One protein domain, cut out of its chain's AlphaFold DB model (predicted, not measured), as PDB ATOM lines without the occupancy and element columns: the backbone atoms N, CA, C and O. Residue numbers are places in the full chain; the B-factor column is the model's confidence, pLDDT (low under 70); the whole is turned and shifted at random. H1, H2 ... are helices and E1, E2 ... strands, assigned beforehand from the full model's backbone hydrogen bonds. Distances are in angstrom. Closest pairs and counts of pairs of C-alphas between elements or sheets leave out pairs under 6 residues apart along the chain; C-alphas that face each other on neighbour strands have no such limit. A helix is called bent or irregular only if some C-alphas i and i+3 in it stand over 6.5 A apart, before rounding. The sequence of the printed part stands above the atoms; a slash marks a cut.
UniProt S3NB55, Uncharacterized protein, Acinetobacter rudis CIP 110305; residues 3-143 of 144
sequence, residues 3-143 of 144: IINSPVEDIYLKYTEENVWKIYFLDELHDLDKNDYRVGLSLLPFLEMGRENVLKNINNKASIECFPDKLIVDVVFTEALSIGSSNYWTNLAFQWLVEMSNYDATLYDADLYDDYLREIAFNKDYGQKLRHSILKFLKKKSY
ATOM      1  N   ILE A   3       3.064  41.168 -10.927       92.56
ATOM      2  CA  ILE A   3       3.637  40.248  -9.942       92.56
ATOM      3  C   ILE A   3       3.724  38.869 -10.581       92.56
ATOM      4  O   ILE A   3       2.750  38.384 -11.153       92.56
ATOM      5  N   ILE A   4       4.880  38.230 -10.443       93.06
ATOM      6  CA  ILE A   4       5.114  36.860 -10.886       93.06
ATOM      7  C   ILE A   4       5.453  36.041  -9.655       93.06
ATOM      8  O   ILE A   4       6.528  36.195  -9.079       93.06
ATOM      9  N   ASN A   5       4.527  35.178  -9.254       93.56
ATOM     10  CA  ASN A   5       4.748  34.280  -8.130       93.56
ATOM     11  C   ASN A   5       5.680  33.150  -8.549       93.56
ATOM     12  O   ASN A   5       5.510  32.570  -9.623       93.56
ATOM     13  N   SER A   6       6.644  32.841  -7.690       92.75
ATOM     14  CA  SER A   6       7.446  31.636  -7.833       92.75
ATOM     15  C   SER A   6       6.631  30.401  -7.398       92.75
ATOM     16  O   SER A   6       5.588  30.550  -6.754       92.75
ATOM     17  N   PRO A   7       7.076  29.171  -7.712       88.06
ATOM     18  CA  PRO A   7       6.464  27.954  -7.176       88.06
ATOM     19  C   PRO A   7       6.729  27.756  -5.671       88.06
ATOM     20  O   PRO A   7       6.109  26.892  -5.054       88.06
ATOM     21  N   VAL A   8       7.639  28.534  -5.082       89.44
ATOM     22  CA  VAL A   8       7.900  28.587  -3.640       89.44
ATOM     23  C   VAL A   8       7.056  29.705  -3.025       89.44
ATOM     24  O   VAL A   8       7.031  30.826  -3.541       89.44
ATOM     25  N   GLU A   9       6.366  29.392  -1.923       87.50
ATOM     26  CA  GLU A   9       5.569  30.366  -1.169       87.50
ATOM     27  C   GLU A   9       6.425  31.562  -0.726       87.50
ATOM     28  O   GLU A   9       7.625  31.438  -0.483       87.50
ATOM     29  N   ASP A  10       5.797  32.737  -0.665       90.69
ATOM     30  CA  ASP A  10       6.404  34.001  -0.225       90.69
ATOM     31  C   ASP A  10       7.621  34.488  -1.035       90.69
ATOM     32  O   ASP A  10       8.322  35.410  -0.612       90.69
ATOM     33  N   ILE A  11       7.842  33.936  -2.235       95.19
ATOM     34  CA  ILE A  11       8.830  34.430  -3.200       95.19
ATOM     35  C   ILE A  11       8.130  34.866  -4.489       95.19
ATOM     36  O   ILE A  11       7.453  34.072  -5.151       95.19
ATOM     37  N   TYR A  12       8.318  36.126  -4.887       96.12
ATOM     38  CA  TYR A  12       7.775  36.652  -6.143       96.12
ATOM     39  C   TYR A  12       8.632  37.768  -6.743       96.12
ATOM     40  O   TYR A  12       9.308  38.517  -6.039       96.12
ATOM     41  N   LEU A  13       8.577  37.909  -8.066       96.12
ATOM     42  CA  LEU A  13       9.113  39.070  -8.774       96.12
ATOM     43  C   LEU A  13       8.036  40.146  -8.866       96.12
ATOM     44  O   LEU A  13       6.886  39.862  -9.203       96.12
ATOM     45  N   LYS A  14       8.412  41.394  -8.594       95.50
ATOM     46  CA  LYS A  14       7.525  42.556  -8.641       95.50
ATOM     47  C   LYS A  14       8.083  43.606  -9.585       95.50
ATOM     48  O   LYS A  14       9.202  44.081  -9.390       95.50
ATOM     49  N   TYR A  15       7.275  44.018 -10.554       95.38
ATOM     50  CA  TYR A  15       7.572  45.187 -11.371       95.38
ATOM     51  C   TYR A  15       7.131  46.455 -10.638       95.38
ATOM     52  O   TYR A  15       5.961  46.604 -10.264       95.38
ATOM     53  N   THR A  16       8.083  47.349 -10.392       93.06
ATOM     54  CA  THR A  16       7.898  48.543  -9.558       93.06
ATOM     55  C   THR A  16       7.547  49.783 -10.379       93.06
ATOM     56  O   THR A  16       7.661  49.802 -11.603       93.06
ATOM     57  N   GLU A  17       7.129  50.849  -9.695       90.88
ATOM     58  CA  GLU A  17       6.847  52.155 -10.313       90.88
ATOM     59  C   GLU A  17       8.105  52.814 -10.909       90.88
ATOM     60  O   GLU A  17       8.005  53.624 -11.825       90.88
ATOM     61  N   GLU A  18       9.290  52.407 -10.446       90.88
ATOM     62  CA  GLU A  18      10.599  52.830 -10.960       90.88
ATOM     63  C   GLU A  18      10.972  52.144 -12.288       90.88
ATOM     64  O   GLU A  18      12.063  52.357 -12.810       90.88
ATOM     65  N   ASN A  19      10.071  51.336 -12.858       90.25
ATOM     66  CA  ASN A  19      10.289  50.534 -14.064       90.25
ATOM     67  C   ASN A  19      11.430  49.517 -13.940       90.25
ATOM     68  O   ASN A  19      12.127  49.216 -14.907       90.25
ATOM     69  N   VAL A  20      11.601  48.962 -12.739       92.50
ATOM     70  CA  VAL A  20      12.562  47.889 -12.469       92.50
ATOM     71  C   VAL A  20      11.878  46.695 -11.822       92.50
ATOM     72  O   VAL A  20      10.894  46.839 -11.085       92.50
ATOM     73  N   TRP A  21      12.428  45.513 -12.086       95.62
ATOM     74  CA  TRP A  21      12.063  44.287 -11.393       95.62
ATOM     75  C   TRP A  21      12.823  44.175 -10.075       95.62
ATOM     76  O   TRP A  21      14.029  44.404 -10.020       95.62
ATOM     77  N   LYS A  22      12.099  43.799  -9.023       96.44
ATOM     78  CA  LYS A  22      12.634  43.476  -7.698       96.44
ATOM     79  C   LYS A  22      12.141  42.099  -7.274       96.44
ATOM     80  O   LYS A  22      11.109  41.644  -7.773       96.44
ATOM     81  N   ILE A  23      12.853  41.446  -6.364       96.62
ATOM     82  CA  ILE A  23      12.431  40.168  -5.786       96.62
ATOM     83  C   ILE A  23      11.947  40.378  -4.358       96.62
ATOM     84  O   ILE A  23      12.597  41.059  -3.571       96.62
ATOM     85  N   TYR A  24      10.795  39.813  -4.027       96.69
ATOM     86  CA  TYR A  24      10.307  39.748  -2.660       96.69
ATOM     87  C   TYR A  24      10.627  38.382  -2.071       96.69
ATOM     88  O   TYR A  24      10.373  37.371  -2.726       96.69
ATOM     89  N   PHE A  25      11.186  38.364  -0.865       94.81
ATOM     90  CA  PHE A  25      11.379  37.176  -0.032       94.81
ATOM     91  C   PHE A  25      11.669  37.623   1.408       94.81
ATOM     92  O   PHE A  25      12.095  38.754   1.618       94.81
ATOM     93  N   LEU A  26      11.459  36.749   2.401       89.38
ATOM     94  CA  LEU A  26      11.687  37.069   3.827       89.38
ATOM     95  C   LEU A  26      10.998  38.370   4.282       89.38
ATOM     96  O   LEU A  26      11.568  39.159   5.028       89.38
ATOM     97  N   ASP A  27       9.773  38.584   3.809       91.38
ATOM     98  CA  ASP A  27       8.961  39.767   4.096       91.38
ATOM     99  C   ASP A  27       9.536  41.119   3.631       91.38
ATOM    100  O   ASP A  27       9.059  42.185   4.030       91.38
ATOM    101  N   GLU A  28      10.523  41.095   2.735       94.50
ATOM    102  CA  GLU A  28      11.219  42.279   2.241       94.50
ATOM    103  C   GLU A  28      11.325  42.285   0.711       94.50
ATOM    104  O   GLU A  28      11.317  41.251   0.042       94.50
ATOM    105  N   LEU A  29      11.412  43.490   0.134       96.00
ATOM    106  CA  LEU A  29      11.622  43.693  -1.298       96.00
ATOM    107  C   LEU A  29      13.084  44.071  -1.549       96.00
ATOM    108  O   LEU A  29      13.553  45.102  -1.068       96.00
ATOM    109  N   HIS A  30      13.775  43.268  -2.348       96.06
ATOM    110  CA  HIS A  30      15.196  43.400  -2.637       96.06
ATOM    111  C   HIS A  30      15.444  43.722  -4.109       96.06
ATOM    112  O   HIS A  30      14.738  43.245  -5.005       96.06
ATOM    113  N   ASP A  31      16.487  44.508  -4.363       95.69
ATOM    114  CA  ASP A  31      17.002  44.691  -5.715       95.69
ATOM    115  C   ASP A  31      17.584  43.375  -6.248       95.69
ATOM    116  O   ASP A  31      18.054  42.516  -5.497       95.69
ATOM    117  N   LEU A  32      17.538  43.211  -7.568       93.44
ATOM    118  CA  LEU A  32      18.100  42.038  -8.226       93.44
ATOM    119  C   LEU A  32      19.621  42.168  -8.316       93.44
ATOM    120  O   LEU A  32      20.150  42.787  -9.238       93.44
ATOM    121  N   ASP A  33      20.319  41.547  -7.371       89.25
ATOM    122  CA  ASP A  33      21.772  41.427  -7.369       89.25
ATOM    123  C   ASP A  33      22.182  39.954  -7.309       89.25
ATOM    124  O   ASP A  33      21.990  39.275  -6.302       89.25
ATOM    125  N   LYS A  34      22.794  39.459  -8.390       80.69
ATOM    126  CA  LYS A  34      23.303  38.083  -8.458       80.69
ATOM    127  C   LYS A  34      24.453  37.812  -7.478       80.69
ATOM    128  O   LYS A  34      24.771  36.652  -7.238       80.69
ATOM    129  N   ASN A  35      25.087  38.853  -6.936       83.56
ATOM    130  CA  ASN A  35      26.139  38.714  -5.932       83.56
ATOM    131  C   ASN A  35      25.579  38.606  -4.503       83.56
ATOM    132  O   ASN A  35      26.295  38.129  -3.622       83.56
ATOM    133  N   ASP A  36      24.315  38.986  -4.257       88.62
ATOM    134  CA  ASP A  36      23.626  38.616  -3.016       88.62
ATOM    135  C   ASP A  36      23.153  37.162  -3.141       88.62
ATOM    136  O   ASP A  36      22.254  36.823  -3.911       88.62
ATOM    137  N   TYR A  37      23.767  36.283  -2.350       85.62
ATOM    138  CA  TYR A  37      23.473  34.851  -2.351       85.62
ATOM    139  C   TYR A  37      21.990  34.525  -2.126       85.62
ATOM    140  O   TYR A  37      21.467  33.586  -2.729       85.62
ATOM    141  N   ARG A  38      21.298  35.286  -1.271       89.06
ATOM    142  CA  ARG A  38      19.886  35.037  -0.946       89.06
ATOM    143  C   ARG A  38      18.996  35.417  -2.117       89.06
ATOM    144  O   ARG A  38      18.114  34.647  -2.478       89.06
ATOM    145  N   VAL A  39      19.281  36.557  -2.746       90.88
ATOM    146  CA  VAL A  39      18.618  36.973  -3.988       90.88
ATOM    147  C   VAL A  39      18.856  35.929  -5.079       90.88
ATOM    148  O   VAL A  39      17.903  35.479  -5.712       90.88
ATOM    149  N   GLY A  40      20.104  35.483  -5.252       88.88
ATOM    150  CA  GLY A  40      20.469  34.467  -6.237       88.88
ATOM    151  C   GLY A  40      19.714  33.148  -6.056       88.88
ATOM    152  O   GLY A  40      19.171  32.615  -7.023       88.88
ATOM    153  N   LEU A  41      19.616  32.650  -4.819       88.62
ATOM    154  CA  LEU A  41      18.829  31.457  -4.499       88.62
ATOM    155  C   LEU A  41      17.335  31.645  -4.770       88.62
ATOM    156  O   LEU A  41      16.717  30.764  -5.366       88.62
ATOM    157  N   SER A  42      16.764  32.783  -4.376       91.75
ATOM    158  CA  SER A  42      15.342  33.079  -4.577       91.75
ATOM    159  C   SER A  42      14.966  33.237  -6.058       91.75
ATOM    160  O   SER A  42      13.790  33.150  -6.398       91.75
ATOM    161  N   LEU A  43      15.939  33.425  -6.957       92.38
ATOM    162  CA  LEU A  43      15.709  33.477  -8.404       92.38
ATOM    163  C   LEU A  43      15.643  32.090  -9.070       92.38
ATOM    164  O   LEU A  43      15.029  31.955 -10.129       92.38
ATOM    165  N   LEU A  44      16.224  31.048  -8.464       90.62
ATOM    166  CA  LEU A  44      16.244  29.695  -9.040       90.62
ATOM    167  C   LEU A  44      14.848  29.094  -9.298       90.62
ATOM    168  O   LEU A  44      14.666  28.518 -10.370       90.62
ATOM    169  N   PRO A  45      13.844  29.240  -8.408       92.12
ATOM    170  CA  PRO A  45      12.505  28.694  -8.641       92.12
ATOM    171  C   PRO A  45      11.827  29.219  -9.913       92.12
ATOM    172  O   PRO A  45      11.012  28.523 -10.516       92.12
ATOM    173  N   PHE A  46      12.175  30.426 -10.371       93.50
ATOM    174  CA  PHE A  46      11.634  30.953 -11.623       93.50
ATOM    175  C   PHE A  46      12.110  30.136 -12.819       93.50
ATOM    176  O   PHE A  46      11.304  29.869 -13.702       93.50
ATOM    177  N   LEU A  47      13.360  29.653 -12.821       91.31
ATOM    178  CA  LEU A  47      13.873  28.778 -13.881       91.31
ATOM    179  C   LEU A  47      13.051  27.494 -14.028       91.31
ATOM    180  O   LEU A  47      12.885  27.009 -15.145       91.31
ATOM    181  N   GLU A  48      12.516  26.953 -12.930       91.56
ATOM    182  CA  GLU A  48      11.667  25.754 -12.958       91.56
ATOM    183  C   GLU A  48      10.325  26.009 -13.656       91.56
ATOM    184  O   GLU A  48       9.754  25.093 -14.249       91.56
ATOM    185  N   MET A  49       9.825  27.247 -13.624       92.81
ATOM    186  CA  MET A  49       8.582  27.620 -14.304       92.81
ATOM    187  C   MET A  49       8.739  27.646 -15.830       92.81
ATOM    188  O   MET A  49       7.766  27.401 -16.548       92.81
ATOM    189  N   GLY A  50       9.943  27.950 -16.321       90.62
ATOM    190  CA  GLY A  50      10.211  28.247 -17.726       90.62
ATOM    191  C   GLY A  50       9.825  29.680 -18.107       90.62
ATOM    192  O   GLY A  50       8.858  30.258 -17.593       90.62
ATOM    193  N   ARG A  51      10.581  30.263 -19.037       90.38
ATOM    194  CA  ARG A  51      10.470  31.672 -19.424       90.38
ATOM    195  C   ARG A  51       9.114  31.973 -20.030       90.38
ATOM    196  O   ARG A  51       8.479  32.959 -19.668       90.38
ATOM    197  N   GLU A  52       8.655  31.125 -20.946       88.12
ATOM    198  CA  GLU A  52       7.369  31.338 -21.613       88.12
ATOM    199  C   GLU A  52       6.209  31.404 -20.617       88.12
ATOM    200  O   GLU A  52       5.296  32.210 -20.778       88.12
ATOM    201  N   ASN A  53       6.232  30.573 -19.573       88.88
ATOM    202  CA  ASN A  53       5.180  30.572 -18.559       88.88
ATOM    203  C   ASN A  53       5.269  31.792 -17.647       88.88
ATOM    204  O   ASN A  53       4.236  32.340 -17.273       88.88
ATOM    205  N   VAL A  54       6.480  32.247 -17.337       90.50
ATOM    206  CA  VAL A  54       6.705  33.488 -16.594       90.50
ATOM    207  C   VAL A  54       6.155  34.688 -17.365       90.50
ATOM    208  O   VAL A  54       5.347  35.441 -16.825       90.50
ATOM    209  N   LEU A  55       6.498  34.820 -18.648       87.25
ATOM    210  CA  LEU A  55       6.093  35.975 -19.451       87.25
ATOM    211  C   LEU A  55       4.607  35.985 -19.828       87.25
ATOM    212  O   LEU A  55       4.045  37.065 -19.988       87.25
ATOM    213  N   LYS A  56       3.935  34.826 -19.909       85.12
ATOM    214  CA  LYS A  56       2.471  34.754 -20.117       85.12
ATOM    215  C   LYS A  56       1.669  35.491 -19.042       85.12
ATOM    216  O   LYS A  56       0.528  35.862 -19.296       85.12
ATOM    217  N   ASN A  57       2.245  35.686 -17.858       82.50
ATOM    218  CA  ASN A  57       1.592  36.379 -16.749       82.50
ATOM    219  C   ASN A  57       1.819  37.897 -16.766       82.50
ATOM    220  O   ASN A  57       1.344  38.584 -15.868       82.50
ATOM    221  N   ILE A  58       2.533  38.421 -17.766       85.62
ATOM    222  CA  ILE A  58       2.872  39.837 -17.874       85.62
ATOM    223  C   ILE A  58       2.066  40.454 -19.016       85.62
ATOM    224  O   ILE A  58       2.182  40.037 -20.167       85.62
ATOM    225  N   ASN A  59       1.275  41.485 -18.716       84.56
ATOM    226  CA  ASN A  59       0.443  42.156 -19.721       84.56
ATOM    227  C   ASN A  59       1.052  43.480 -20.205       84.56
ATOM    228  O   ASN A  59       0.683  43.997 -21.262       84.56
ATOM    229  N   ASN A  60       1.987  44.050 -19.445       85.75
ATOM    230  CA  ASN A  60       2.637  45.311 -19.770       85.75
ATOM    231  C   ASN A  60       3.913  45.113 -20.618       85.75
ATOM    232  O   ASN A  60       4.897  44.525 -20.169       85.75
ATOM    233  N   LYS A  61       3.931  45.703 -21.821       83.75
ATOM    234  CA  LYS A  61       5.069  45.653 -22.755       83.75
ATOM    235  C   LYS A  61       6.385  46.166 -22.152       83.75
ATOM    236  O   LYS A  61       7.395  45.486 -22.283       83.75
ATOM    237  N   ALA A  62       6.373  47.298 -21.445       85.25
ATOM    238  CA  ALA A  62       7.582  47.850 -20.826       85.25
ATOM    239  C   ALA A  62       8.176  46.884 -19.789       85.25
ATOM    240  O   ALA A  62       9.388  46.707 -19.722       85.25
ATOM    241  N   SER A  63       7.322  46.190 -19.029       85.81
ATOM    242  CA  SER A  63       7.780  45.201 -18.048       85.81
ATOM    243  C   SER A  63       8.347  43.919 -18.677       85.81
ATOM    244  O   SER A  63       9.224  43.297 -18.084       85.81
ATOM    245  N   ILE A  64       7.912  43.555 -19.892       86.69
ATOM    246  CA  ILE A  64       8.494  42.454 -20.686       86.69
ATOM    247  C   ILE A  64       9.861  42.863 -21.257       86.69
ATOM    248  O   ILE A  64      10.809  42.078 -21.236       86.69
ATOM    249  N   GLU A  65       9.975  44.093 -21.761       83.44
ATOM    250  CA  GLU A  65      11.206  44.625 -22.366       83.44
ATOM    251  C   GLU A  65      12.358  44.768 -21.364       83.44
ATOM    252  O   GLU A  65      13.517  44.638 -21.742       83.44
ATOM    253  N   CYS A  66      12.058  45.008 -20.087       85.81
ATOM    254  CA  CYS A  66      13.066  45.083 -19.024       85.81
ATOM    255  C   CYS A  66      13.122  43.825 -18.145       85.81
ATOM    256  O   CYS A  66      13.709  43.859 -17.059       85.81
ATOM    257  N   PHE A  67      12.492  42.725 -18.571       90.06
ATOM    258  CA  PHE A  67      12.485  41.493 -17.792       90.06
ATOM    259  C   PHE A  67      13.925  40.990 -17.558       90.06
ATOM    260  O   PHE A  67      14.728  40.968 -18.494       90.06
ATOM    261  N   PRO A  68      14.302  40.587 -16.329       89.94
ATOM    262  CA  PRO A  68      15.693  40.344 -15.944       89.94
ATOM    263  C   PRO A  68      16.199  38.957 -16.385       89.94
ATOM    264  O   PRO A  68      16.834  38.243 -15.609       89.94
ATOM    265  N   ASP A  69      15.943  38.575 -17.639       88.06
ATOM    266  CA  ASP A  69      16.291  37.272 -18.219       88.06
ATOM    267  C   ASP A  69      17.768  36.907 -17.986       88.06
ATOM    268  O   ASP A  69      18.085  35.824 -17.488       88.06
ATOM    269  N   LYS A  70      18.684  37.839 -18.292       85.12
ATOM    270  CA  LYS A  70      20.131  37.626 -18.123       85.12
ATOM    271  C   LYS A  70      20.492  37.330 -16.668       85.12
ATOM    272  O   LYS A  70      21.250  36.399 -16.419       85.12
ATOM    273  N   LEU A  71      19.927  38.076 -15.716       88.44
ATOM    274  CA  LEU A  71      20.200  37.890 -14.287       88.44
ATOM    275  C   LEU A  71      19.686  36.535 -13.782       88.44
ATOM    276  O   LEU A  71      20.415  35.849 -13.073       88.44
ATOM    277  N   ILE A  72      18.479  36.124 -14.183       90.06
ATOM    278  CA  ILE A  72      17.895  34.821 -13.809       90.06
ATOM    279  C   ILE A  72      18.745  33.651 -14.332       90.06
ATOM    280  O   ILE A  72      18.888  32.631 -13.663       90.06
ATOM    281  N   VAL A  73      19.346  33.785 -15.514       87.06
ATOM    282  CA  VAL A  73      20.276  32.777 -16.042       87.06
ATOM    283  C   VAL A  73      21.623  32.835 -15.315       87.06
ATOM    284  O   VAL A  73      22.153  31.797 -14.917       87.06
ATOM    285  N   ASP A  74      22.168  34.037 -15.119       84.50
ATOM    286  CA  ASP A  74      23.492  34.264 -14.533       84.50
ATOM    287  C   ASP A  74      23.622  33.698 -13.114       84.50
ATOM    288  O   ASP A  74      24.707  33.239 -12.749       84.50
ATOM    289  N   VAL A  75      22.548  33.699 -12.309       85.44
ATOM    290  CA  VAL A  75      22.615  33.203 -10.921       85.44
ATOM    291  C   VAL A  75      23.097  31.756 -10.845       85.44
ATOM    292  O   VAL A  75      23.879  31.435  -9.955       85.44
ATOM    293  N   VAL A  76      22.763  30.910 -11.827       80.94
ATOM    294  CA  VAL A  76      23.202  29.500 -11.892       80.94
ATOM    295  C   VAL A  76      24.726  29.357 -11.957       80.94
ATOM    296  O   VAL A  76      25.265  28.310 -11.593       80.94
ATOM    297  N   PHE A  77      25.424  30.402 -12.402       74.56
ATOM    298  CA  PHE A  77      26.864  30.399 -12.666       74.56
ATOM    299  C   PHE A  77      27.659  31.278 -11.705       74.56
ATOM    300  O   PHE A  77      28.873  31.396 -11.842       74.56
ATOM    301  N   THR A  78      26.995  31.878 -10.720       71.25
ATOM    302  CA  THR A  78      27.679  32.610  -9.653       71.25
ATOM    303  C   THR A  78      28.512  31.655  -8.799       71.25
ATOM    304  O   THR A  78      28.113  30.517  -8.537       71.25
ATOM    305  N   GLU A  79      29.673  32.116  -8.325       57.91
ATOM    306  CA  GLU A  79      30.547  31.318  -7.451       57.91
ATOM    307  C   GLU A  79      29.826  30.830  -6.187       57.91
ATOM    308  O   GLU A  79      30.109  29.752  -5.671       57.91
ATOM    309  N   ALA A  80      28.831  31.585  -5.724       51.16
ATOM    310  CA  ALA A  80      28.038  31.235  -4.558       51.16
ATOM    311  C   ALA A  80      27.177  29.966  -4.766       51.16
ATOM    312  O   ALA A  80      26.823  29.294  -3.797       51.16
ATOM    313  N   LEU A  81      26.888  29.594  -6.019       57.97
ATOM    314  CA  LEU A  81      26.170  28.371  -6.402       57.97
ATOM    315  C   LEU A  81      27.072  27.343  -7.119       57.97
ATOM    316  O   LEU A  81      26.658  26.203  -7.360       57.97
ATOM    317  N   SER A  82      28.333  27.699  -7.396       53.25
ATOM    318  CA  SER A  82      29.301  26.880  -8.142       53.25
ATOM    319  C   SER A  82      29.820  25.659  -7.373       53.25
ATOM    320  O   SER A  82      30.287  24.703  -7.994       53.25
ATOM    321  N   ILE A  83      29.667  25.620  -6.042       46.72
ATOM    322  CA  ILE A  83      30.051  24.459  -5.210       46.72
ATOM    323  C   ILE A  83      29.154  23.233  -5.487       46.72
ATOM    324  O   ILE A  83      29.474  22.110  -5.101       46.72
ATOM    325  N   GLY A  84      28.067  23.395  -6.242       48.38
ATOM    326  CA  GLY A  84      27.221  22.271  -6.608       48.38
ATOM    327  C   GLY A  84      26.201  22.595  -7.677       48.38
ATOM    328  O   GLY A  84      25.057  22.177  -7.516       48.38
ATOM    329  N   SER A  85      26.581  23.308  -8.749       54.12
ATOM    330  CA  SER A  85      25.688  23.544  -9.889       54.12
ATOM    331  C   SER A  85      25.284  22.190 -10.486       54.12
ATOM    332  O   SER A  85      25.957  21.616 -11.348       54.12
ATOM    333  N   SER A  86      24.208  21.628  -9.942       65.00
ATOM    334  CA  SER A  86      23.620  20.373 -10.361       65.00
ATOM    335  C   SER A  86      23.379  20.462 -11.861       65.00
ATOM    336  O   SER A  86      22.969  21.513 -12.364       65.00
ATOM    337  N   ASN A  87      23.581  19.354 -12.584       75.00
ATOM    338  CA  ASN A  87      23.207  19.290 -14.002       75.00
ATOM    339  C   ASN A  87      21.757  19.781 -14.210       75.00
ATOM    340  O   ASN A  87      21.432  20.263 -15.286       75.00
ATOM    341  N   TYR A  88      20.914  19.694 -13.173       85.00
ATOM    342  CA  TYR A  88      19.567  20.243 -13.127       85.00
ATOM    343  C   TYR A  88      19.491  21.749 -13.435       85.00
ATOM    344  O   TYR A  88      18.965  22.113 -14.484       85.00
ATOM    345  N   TRP A  89      20.066  22.619 -12.595       84.94
ATOM    346  CA  TRP A  89      19.987  24.078 -12.774       84.94
ATOM    347  C   TRP A  89      20.636  24.538 -14.077       84.94
ATOM    348  O   TRP A  89      20.112  25.402 -14.772       84.94
ATOM    349  N   THR A  90      21.744  23.894 -14.456       82.00
ATOM    350  CA  THR A  90      22.401  24.152 -15.743       82.00
ATOM    351  C   THR A  90      21.493  23.814 -16.930       82.00
ATOM    352  O   THR A  90      21.481  24.543 -17.919       82.00
ATOM    353  N   ASN A  91      20.730  22.719 -16.850       86.81
ATOM    354  CA  ASN A  91      19.788  22.343 -17.900       86.81
ATOM    355  C   ASN A  91      18.601  23.308 -17.971       86.81
ATOM    356  O   ASN A  91      18.209  23.663 -19.078       86.81
ATOM    357  N   LEU A  92      18.065  23.753 -16.830       90.12
ATOM    358  CA  LEU A  92      16.979  24.737 -16.805       90.12
ATOM    359  C   LEU A  92      17.426  26.088 -17.370       90.12
ATOM    360  O   LEU A  92      16.753  26.633 -18.236       90.12
ATOM    361  N   ALA A  93      18.603  26.584 -16.976       87.25
ATOM    362  CA  ALA A  93      19.185  27.791 -17.564       87.25
ATOM    363  C   ALA A  93      19.368  27.655 -19.083       87.25
ATOM    364  O   ALA A  93      19.044  28.567 -19.837       87.25
ATOM    365  N   PHE A  94      19.835  26.496 -19.560       86.81
ATOM    366  CA  PHE A  94      19.934  26.237 -20.995       86.81
ATOM    367  C   PHE A  94      18.567  26.212 -21.697       86.81
ATOM    368  O   PHE A  94      18.449  26.730 -22.804       86.81
ATOM    369  N   GLN A  95      17.536  25.627 -21.083       89.38
ATOM    370  CA  GLN A  95      16.174  25.637 -21.628       89.38
ATOM    371  C   GLN A  95      15.615  27.058 -21.700       89.38
ATOM    372  O   GLN A  95      15.130  27.453 -22.755       89.38
ATOM    373  N   TRP A  96      15.788  27.842 -20.634       90.31
ATOM    374  CA  TRP A  96      15.409  29.252 -20.571       90.31
ATOM    375  C   TRP A  96      16.025  30.062 -21.711       90.31
ATOM    376  O   TRP A  96      15.337  30.770 -22.440       90.31
ATOM    377  N   LEU A  97      17.332  29.892 -21.903       84.75
ATOM    378  CA  LEU A  97      18.084  30.449 -23.016       84.75
ATOM    379  C   LEU A  97      17.453  30.020 -24.360       84.75
ATOM    380  O   LEU A  97      17.078  30.849 -25.187       84.75
ATOM    381  N   VAL A  98      17.249  28.725 -24.596       85.62
ATOM    382  CA  VAL A  98      16.625  28.252 -25.846       85.62
ATOM    383  C   VAL A  98      15.239  28.875 -26.079       85.62
ATOM    384  O   VAL A  98      14.934  29.235 -27.217       85.62
ATOM    385  N   GLU A  99      14.424  29.047 -25.038       85.88
ATOM    386  CA  GLU A  99      13.133  29.745 -25.111       85.88
ATOM    387  C   GLU A  99      13.303  31.219 -25.506       85.88
ATOM    388  O   GLU A  99      12.611  31.679 -26.412       85.88
ATOM    389  N   MET A 100      14.274  31.942 -24.929       79.12
ATOM    390  CA  MET A 100      14.621  33.306 -25.362       79.12
ATOM    391  C   MET A 100      14.971  33.359 -26.853       79.12
ATOM    392  O   MET A 100      14.498  34.242 -27.560       79.12
ATOM    393  N   SER A 101      15.762  32.398 -27.342       72.12
ATOM    394  CA  SER A 101      16.198  32.359 -28.745       72.12
ATOM    395  C   SER A 101      15.070  32.144 -29.747       72.12
ATOM    396  O   SER A 101      15.243  32.465 -30.925       72.12
ATOM    397  N   ASN A 102      14.025  31.428 -29.335       70.25
ATOM    398  CA  ASN A 102      12.926  31.024 -30.206       70.25
ATOM    399  C   ASN A 102      11.748  31.999 -30.117       70.25
ATOM    400  O   ASN A 102      10.869  31.950 -30.977       70.25
ATOM    401  N   TYR A 103      11.720  32.848 -29.086       65.81
ATOM    402  CA  TYR A 103      10.695  33.863 -28.925       65.81
ATOM    403  C   TYR A 103      10.940  35.026 -29.892       65.81
ATOM    404  O   TYR A 103      12.066  35.466 -30.099       65.81
ATOM    405  N   ASP A 104       9.846  35.458 -30.508       50.19
ATOM    406  CA  ASP A 104       9.737  36.296 -31.698       50.19
ATOM    407  C   ASP A 104      10.745  37.466 -31.763       50.19
ATOM    408  O   ASP A 104      10.833  38.288 -30.846       50.19
ATOM    409  N   ALA A 105      11.457  37.573 -32.893       49.62
ATOM    410  CA  ALA A 105      12.473  38.589 -33.221       49.62
ATOM    411  C   ALA A 105      11.918  40.032 -33.320       49.62
ATOM    412  O   ALA A 105      12.529  40.917 -33.918       49.62
ATOM    413  N   THR A 106      10.723  40.264 -32.780       47.41
ATOM    414  CA  THR A 106       9.965  41.514 -32.820       47.41
ATOM    415  C   THR A 106      10.075  42.318 -31.522       47.41
ATOM    416  O   THR A 106       9.779  43.514 -31.533       47.41
ATOM    417  N   LEU A 107      10.509  41.699 -30.414       47.91
ATOM    418  CA  LEU A 107      10.649  42.355 -29.100       47.91
ATOM    419  C   LEU A 107      12.079  42.354 -28.551       47.91
ATOM    420  O   LEU A 107      12.432  43.256 -27.801       47.91
ATOM    421  N   TYR A 108      12.899  41.376 -28.935       52.09
ATOM    422  CA  TYR A 108      14.310  41.302 -28.578       52.09
ATOM    423  C   TYR A 108      15.128  41.146 -29.855       52.09
ATOM    424  O   TYR A 108      14.794  40.335 -30.720       52.09
ATOM    425  N   ASP A 109      16.184  41.943 -29.978       57.03
ATOM    426  CA  ASP A 109      17.138  41.832 -31.073       57.03
ATOM    427  C   ASP A 109      17.795  40.445 -31.009       57.03
ATOM    428  O   ASP A 109      18.462  40.096 -30.028       57.03
ATOM    429  N   ALA A 110      17.546  39.612 -32.020       60.47
ATOM    430  CA  ALA A 110      18.043  38.239 -32.063       60.47
ATOM    431  C   ALA A 110      19.581  38.179 -31.968       60.47
ATOM    432  O   ALA A 110      20.121  37.190 -31.461       60.47
ATOM    433  N   ASP A 111      20.264  39.248 -32.391       65.88
ATOM    434  CA  ASP A 111      21.719  39.371 -32.349       65.88
ATOM    435  C   ASP A 111      22.239  39.525 -30.909       65.88
ATOM    436  O   ASP A 111      23.201  38.858 -30.524       65.88
ATOM    437  N   LEU A 112      21.541  40.297 -30.064       67.62
ATOM    438  CA  LEU A 112      21.875  40.484 -28.641       67.62
ATOM    439  C   LEU A 112      21.867  39.159 -27.869       67.62
ATOM    440  O   LEU A 112      22.686  38.927 -26.977       67.62
ATOM    441  N   TYR A 113      20.940  38.275 -28.221       74.06
ATOM    442  CA  TYR A 113      20.796  36.987 -27.567       74.06
ATOM    443  C   TYR A 113      21.825  35.953 -28.058       74.06
ATOM    444  O   TYR A 113      22.420  35.232 -27.250       74.06
ATOM    445  N   ASP A 114      22.081  35.888 -29.367       76.31
ATOM    446  CA  ASP A 114      23.111  34.994 -29.905       76.31
ATOM    447  C   ASP A 114      24.513  35.396 -29.422       76.31
ATOM    448  O   ASP A 114      25.347  34.524 -29.157       76.31
ATOM    449  N   ASP A 115      24.760  36.691 -29.229       81.75
ATOM    450  CA  ASP A 115      25.993  37.185 -28.622       81.75
ATOM    451  C   ASP A 115      26.112  36.793 -27.147       81.75
ATOM    452  O   ASP A 115      27.183  36.352 -26.726       81.75
ATOM    453  N   TYR A 116      25.017  36.825 -26.381       81.38
ATOM    454  CA  TYR A 116      25.019  36.317 -25.008       81.38
ATOM    455  C   TYR A 116      25.285  34.803 -24.948       81.38
ATOM    456  O   TYR A 116      26.092  34.333 -24.144       81.38
ATOM    457  N   LEU A 117      24.704  34.015 -25.857       84.56
ATOM    458  CA  LEU A 117      25.036  32.593 -25.974       84.56
ATOM    459  C   LEU A 117      26.513  32.363 -26.317       84.56
ATOM    460  O   LEU A 117      27.142  31.454 -25.768       84.56
ATOM    461  N   ARG A 118      27.086  33.163 -27.223       87.38
ATOM    462  CA  ARG A 118      28.516  33.093 -27.557       87.38
ATOM    463  C   ARG A 118      29.380  33.465 -26.353       87.38
ATOM    464  O   ARG A 118      30.352  32.757 -26.093       87.38
ATOM    465  N   GLU A 119      29.015  34.504 -25.603       86.94
ATOM    466  CA  GLU A 119      29.683  34.903 -24.358       86.94
ATOM    467  C   GLU A 119      29.783  33.707 -23.401       86.94
ATOM    468  O   GLU A 119      30.886  33.323 -23.005       86.94
ATOM    469  N   ILE A 120      28.659  33.034 -23.129       84.12
ATOM    470  CA  ILE A 120      28.624  31.843 -22.268       84.12
ATOM    471  C   ILE A 120      29.472  30.709 -22.861       84.12
ATOM    472  O   ILE A 120      30.249  30.065 -22.155       84.12
ATOM    473  N   ALA A 121      29.346  30.439 -24.163       86.88
ATOM    474  CA  ALA A 121      30.041  29.340 -24.828       86.88
ATOM    475  C   ALA A 121      31.573  29.469 -24.784       86.88
ATOM    476  O   ALA A 121      32.275  28.450 -24.713       86.88
ATOM    477  N   PHE A 122      32.096  30.697 -24.822       88.06
ATOM    478  CA  PHE A 122      33.534  30.963 -24.865       88.06
ATOM    479  C   PHE A 122      34.134  31.385 -23.518       88.06
ATOM    480  O   PHE A 122      35.346  31.231 -23.341       88.06
ATOM    481  N   ASN A 123      33.329  31.819 -22.545       83.94
ATOM    482  CA  ASN A 123      33.805  32.130 -21.199       83.94
ATOM    483  C   ASN A 123      34.045  30.841 -20.382       83.94
ATOM    484  O   ASN A 123      33.162  30.006 -20.217       83.94
ATOM    485  N   LYS A 124      35.265  30.660 -19.861       81.69
ATOM    486  CA  LYS A 124      35.668  29.468 -19.095       81.69
ATOM    487  C   LYS A 124      35.062  29.392 -17.692       81.69
ATOM    488  O   LYS A 124      35.101  28.301 -17.127       81.69
ATOM    489  N   ASP A 125      34.488  30.481 -17.194       77.31
ATOM    490  CA  ASP A 125      33.795  30.535 -15.904       77.31
ATOM    491  C   ASP A 125      32.541  29.641 -15.913       77.31
ATOM    492  O   ASP A 125      32.130  29.108 -14.886       77.31
ATOM    493  N   TYR A 126      31.975  29.382 -17.099       76.00
ATOM    494  CA  TYR A 126      30.832  28.492 -17.268       76.00
ATOM    495  C   TYR A 126      31.247  27.021 -17.434       76.00
ATOM    496  O   TYR A 126      32.211  26.658 -18.127       76.00
ATOM    497  N   GLY A 127      30.435  26.126 -16.865       74.62
ATOM    498  CA  GLY A 127      30.655  24.681 -16.921       74.62
ATOM    499  C   GLY A 127      30.765  24.132 -18.352       74.62
ATOM    500  O   GLY A 127      29.954  24.434 -19.228       74.62
ATOM    501  N   GLN A 128      31.749  23.259 -18.601       81.19
ATOM    502  CA  GLN A 128      32.062  22.719 -19.939       81.19
ATOM    503  C   GLN A 128      30.858  22.084 -20.660       81.19
ATOM    504  O   GLN A 128      30.759  22.185 -21.886       81.19
ATOM    505  N   LYS A 129      29.963  21.416 -19.919       77.94
ATOM    506  CA  LYS A 129      28.756  20.784 -20.477       77.94
ATOM    507  C   LYS A 129      27.806  21.813 -21.081       77.94
ATOM    508  O   LYS A 129      27.380  21.633 -22.216       77.94
ATOM    509  N   LEU A 130      27.524  22.895 -20.354       78.38
ATOM    510  CA  LEU A 130      26.674  23.978 -20.843       78.38
ATOM    511  C   LEU A 130      27.256  24.595 -22.107       78.38
ATOM    512  O   LEU A 130      26.561  24.713 -23.112       78.38
ATOM    513  N   ARG A 131      28.552  24.917 -22.070       85.62
ATOM    514  CA  ARG A 131      29.256  25.505 -23.212       85.62
ATOM    515  C   ARG A 131      29.129  24.634 -24.458       85.62
ATOM    516  O   ARG A 131      28.791  25.134 -25.525       85.62
ATOM    517  N   HIS A 132      29.298  23.317 -24.320       86.69
ATOM    518  CA  HIS A 132      29.071  22.378 -25.425       86.69
ATOM    519  C   HIS A 132      27.614  22.339 -25.904       86.69
ATOM    520  O   HIS A 132      27.383  22.306 -27.114       86.69
ATOM    521  N   SER A 133      26.638  22.342 -24.991       86.19
ATOM    522  CA  SER A 133      25.212  22.371 -25.344       86.19
ATOM    523  C   SER A 133      24.852  23.625 -26.142       86.19
ATOM    524  O   SER A 133      24.189  23.520 -27.176       86.19
ATOM    525  N   ILE A 134      25.364  24.786 -25.729       86.81
ATOM    526  CA  ILE A 134      25.162  26.061 -26.422       86.81
ATOM    527  C   ILE A 134      25.823  26.055 -27.800       86.81
ATOM    528  O   ILE A 134      25.161  26.362 -28.787       86.81
ATOM    529  N   LEU A 135      27.088  25.634 -27.910       90.31
ATOM    530  CA  LEU A 135      27.767  25.535 -29.209       90.31
ATOM    531  C   LEU A 135      27.012  24.619 -30.180       90.31
ATOM    532  O   LEU A 135      26.872  24.936 -31.363       90.31
ATOM    533  N   LYS A 136      26.490  23.490 -29.687       90.75
ATOM    534  CA  LYS A 136      25.673  22.570 -30.486       90.75
ATOM    535  C   LYS A 136      24.368  23.225 -30.949       90.75
ATOM    536  O   LYS A 136      23.967  23.012 -32.094       90.75
ATOM    537  N   PHE A 137      23.716  24.001 -30.084       88.19
ATOM    538  CA  PHE A 137      22.504  24.750 -30.414       88.19
ATOM    539  C   PHE A 137      22.766  25.832 -31.470       88.19
ATOM    540  O   PHE A 137      22.128  25.807 -32.523       88.19
ATOM    541  N   LEU A 138      23.762  26.698 -31.247       87.12
ATOM    542  CA  LEU A 138      24.161  27.760 -32.177       87.12
ATOM    543  C   LEU A 138      24.506  27.200 -33.561       87.12
ATOM    544  O   LEU A 138      24.013  27.689 -34.575       87.12
ATOM    545  N   LYS A 139      25.278  26.105 -33.608       88.44
ATOM    546  CA  LYS A 139      25.601  25.413 -34.862       88.44
ATOM    547  C   LYS A 139      24.344  24.929 -35.587       88.44
ATOM    548  O   LYS A 139      24.276  25.026 -36.802       88.44
ATOM    549  N   LYS A 140      23.346  24.392 -34.880       84.81
ATOM    550  CA  LYS A 140      22.089  23.934 -35.502       84.81
ATOM    551  C   LYS A 140      21.270  25.103 -36.062       84.81
ATOM    552  O   LYS A 140      20.633  24.932 -37.098       84.81
ATOM    553  N   LYS A 141      21.288  26.258 -35.391       78.81
ATOM    554  CA  LYS A 141      20.584  27.477 -35.815       78.81
ATOM    555  C   LYS A 141      21.178  28.057 -37.103       78.81
ATOM    556  O   LYS A 141      20.414  28.408 -37.986       78.81
ATOM    557  N   SER A 142      22.504  28.047 -37.265       69.06
ATOM    558  CA  SER A 142      23.180  28.579 -38.464       69.06
ATOM    559  C   SER A 142      22.989  27.760 -39.751       69.06
ATOM    560  O   SER A 142      23.424  28.197 -40.810       69.06
ATOM    561  N   TYR A 143      22.427  26.548 -39.669       58.03
ATOM    562  CA  TYR A 143      22.106  25.709 -40.837       58.03
ATOM    563  C   TYR A 143      20.624  25.780 -41.250       58.03
ATOM    564  O   TYR A 143      20.219  25.034 -42.142       58.03
TER     565      TYR A 143
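AT A GLANCE: This is residues 3 to 143 of the 144 residues of an uncharacterized protein of Acinetobacter rudis CIP 110305 (UniProt S3NB55). A small sheet of four strands, E1 to E4, stands at one end with H1 across one face, and beyond H1 the helices H4 and H6 lead on to H7 and H8 at the other end. H6 is in the middle of the helices and touches five of them. The printed part has 141 residues, with four named strands followed by eight named helices; the sheet's order is E1, E2, E3, E4, antiparallel throughout, and the class is mixed, helices and strands. It is compact, with a radius of gyration of the C-alphas of 15.0 A and spans of 46 by 38 by 22 A.

HOW THE PARTS SIT: The sheet is a meander, each strand the antiparallel neighbour of the one before: E1, residues 3 to 5, E2, residues 12 to 15, E3, residues 21 to 25, and E4, residues 28 to 31. Within hydrogen-bond range are N 4 and O 13 at 2.9 A between E1 and E2, N 14 and O 22 at 2.8 A between E2 and E3, and N 30 and O 23 at 2.8 A between E3 and E4. H1, residues 37 to 49, is on one face in two layers, helix over sheet, at a height over the sheet of 9.6 A, and runs across the strands, at 84 degrees to E1 on the local plane. H1 is only just irregular: C-alphas 42 and 45 are 6.6 A apart. H2, residues 51 to 55, only grazes the sheet with residues 53 to 55, and H3, residues 61 to 65, with residues 62 to 64. H4, residues 69 to 77, touches H1 at a steep tilt of 66 degrees, closest at the C-alphas of Gly 40 and Val 75, 5.3 A. H5, residues 79 to 82, is close to but not clearly touching H1. H6, residues 87 to 102, is the hub; it touches H4 at a shallow tilt of 23 degrees, opposite ways, closest at the C-alphas of Val 73 and Ala 93, 5.3 A. H6, H7, residues 110 to 122, and H8, residues 128 to 141, form an up and down bundle, each running against the one before. H7 and H8, a helical hairpin, touch closest at the C-alphas of Ala 121 and Arg 131, 4.2 A. Every O i to N i+4 pair is within hydrogen-bond range in H2, H3, H6, H7 and H8, against 3 of 5 in H4 and 3 of 9 in H1, where 9 of 10 O i to N i+3 pairs are; H5 is too short for an O i to N i+4 pair.

IN THESE COORDINATES: E1 begins at C-alpha 3 (3.637, 40.248, -9.942), and H8 ends at C-alpha 141 (20.584, 27.477, -35.815). From first to last C-alpha E3 measures 13.4 A, H1 20.4 A, H4 13.8 A, H6 22.5 A, H7 18.6 A and H8 20.2 A.

THE WHOLE: The two C-alphas farthest apart, those of Asp 27 and Tyr 143, are 48.9 A apart. The printed part has no cut and no long link. Mean pLDDT of the printed part is 82.9; residues 79 to 86, 103 to 112 and 142 to 143 are under 70.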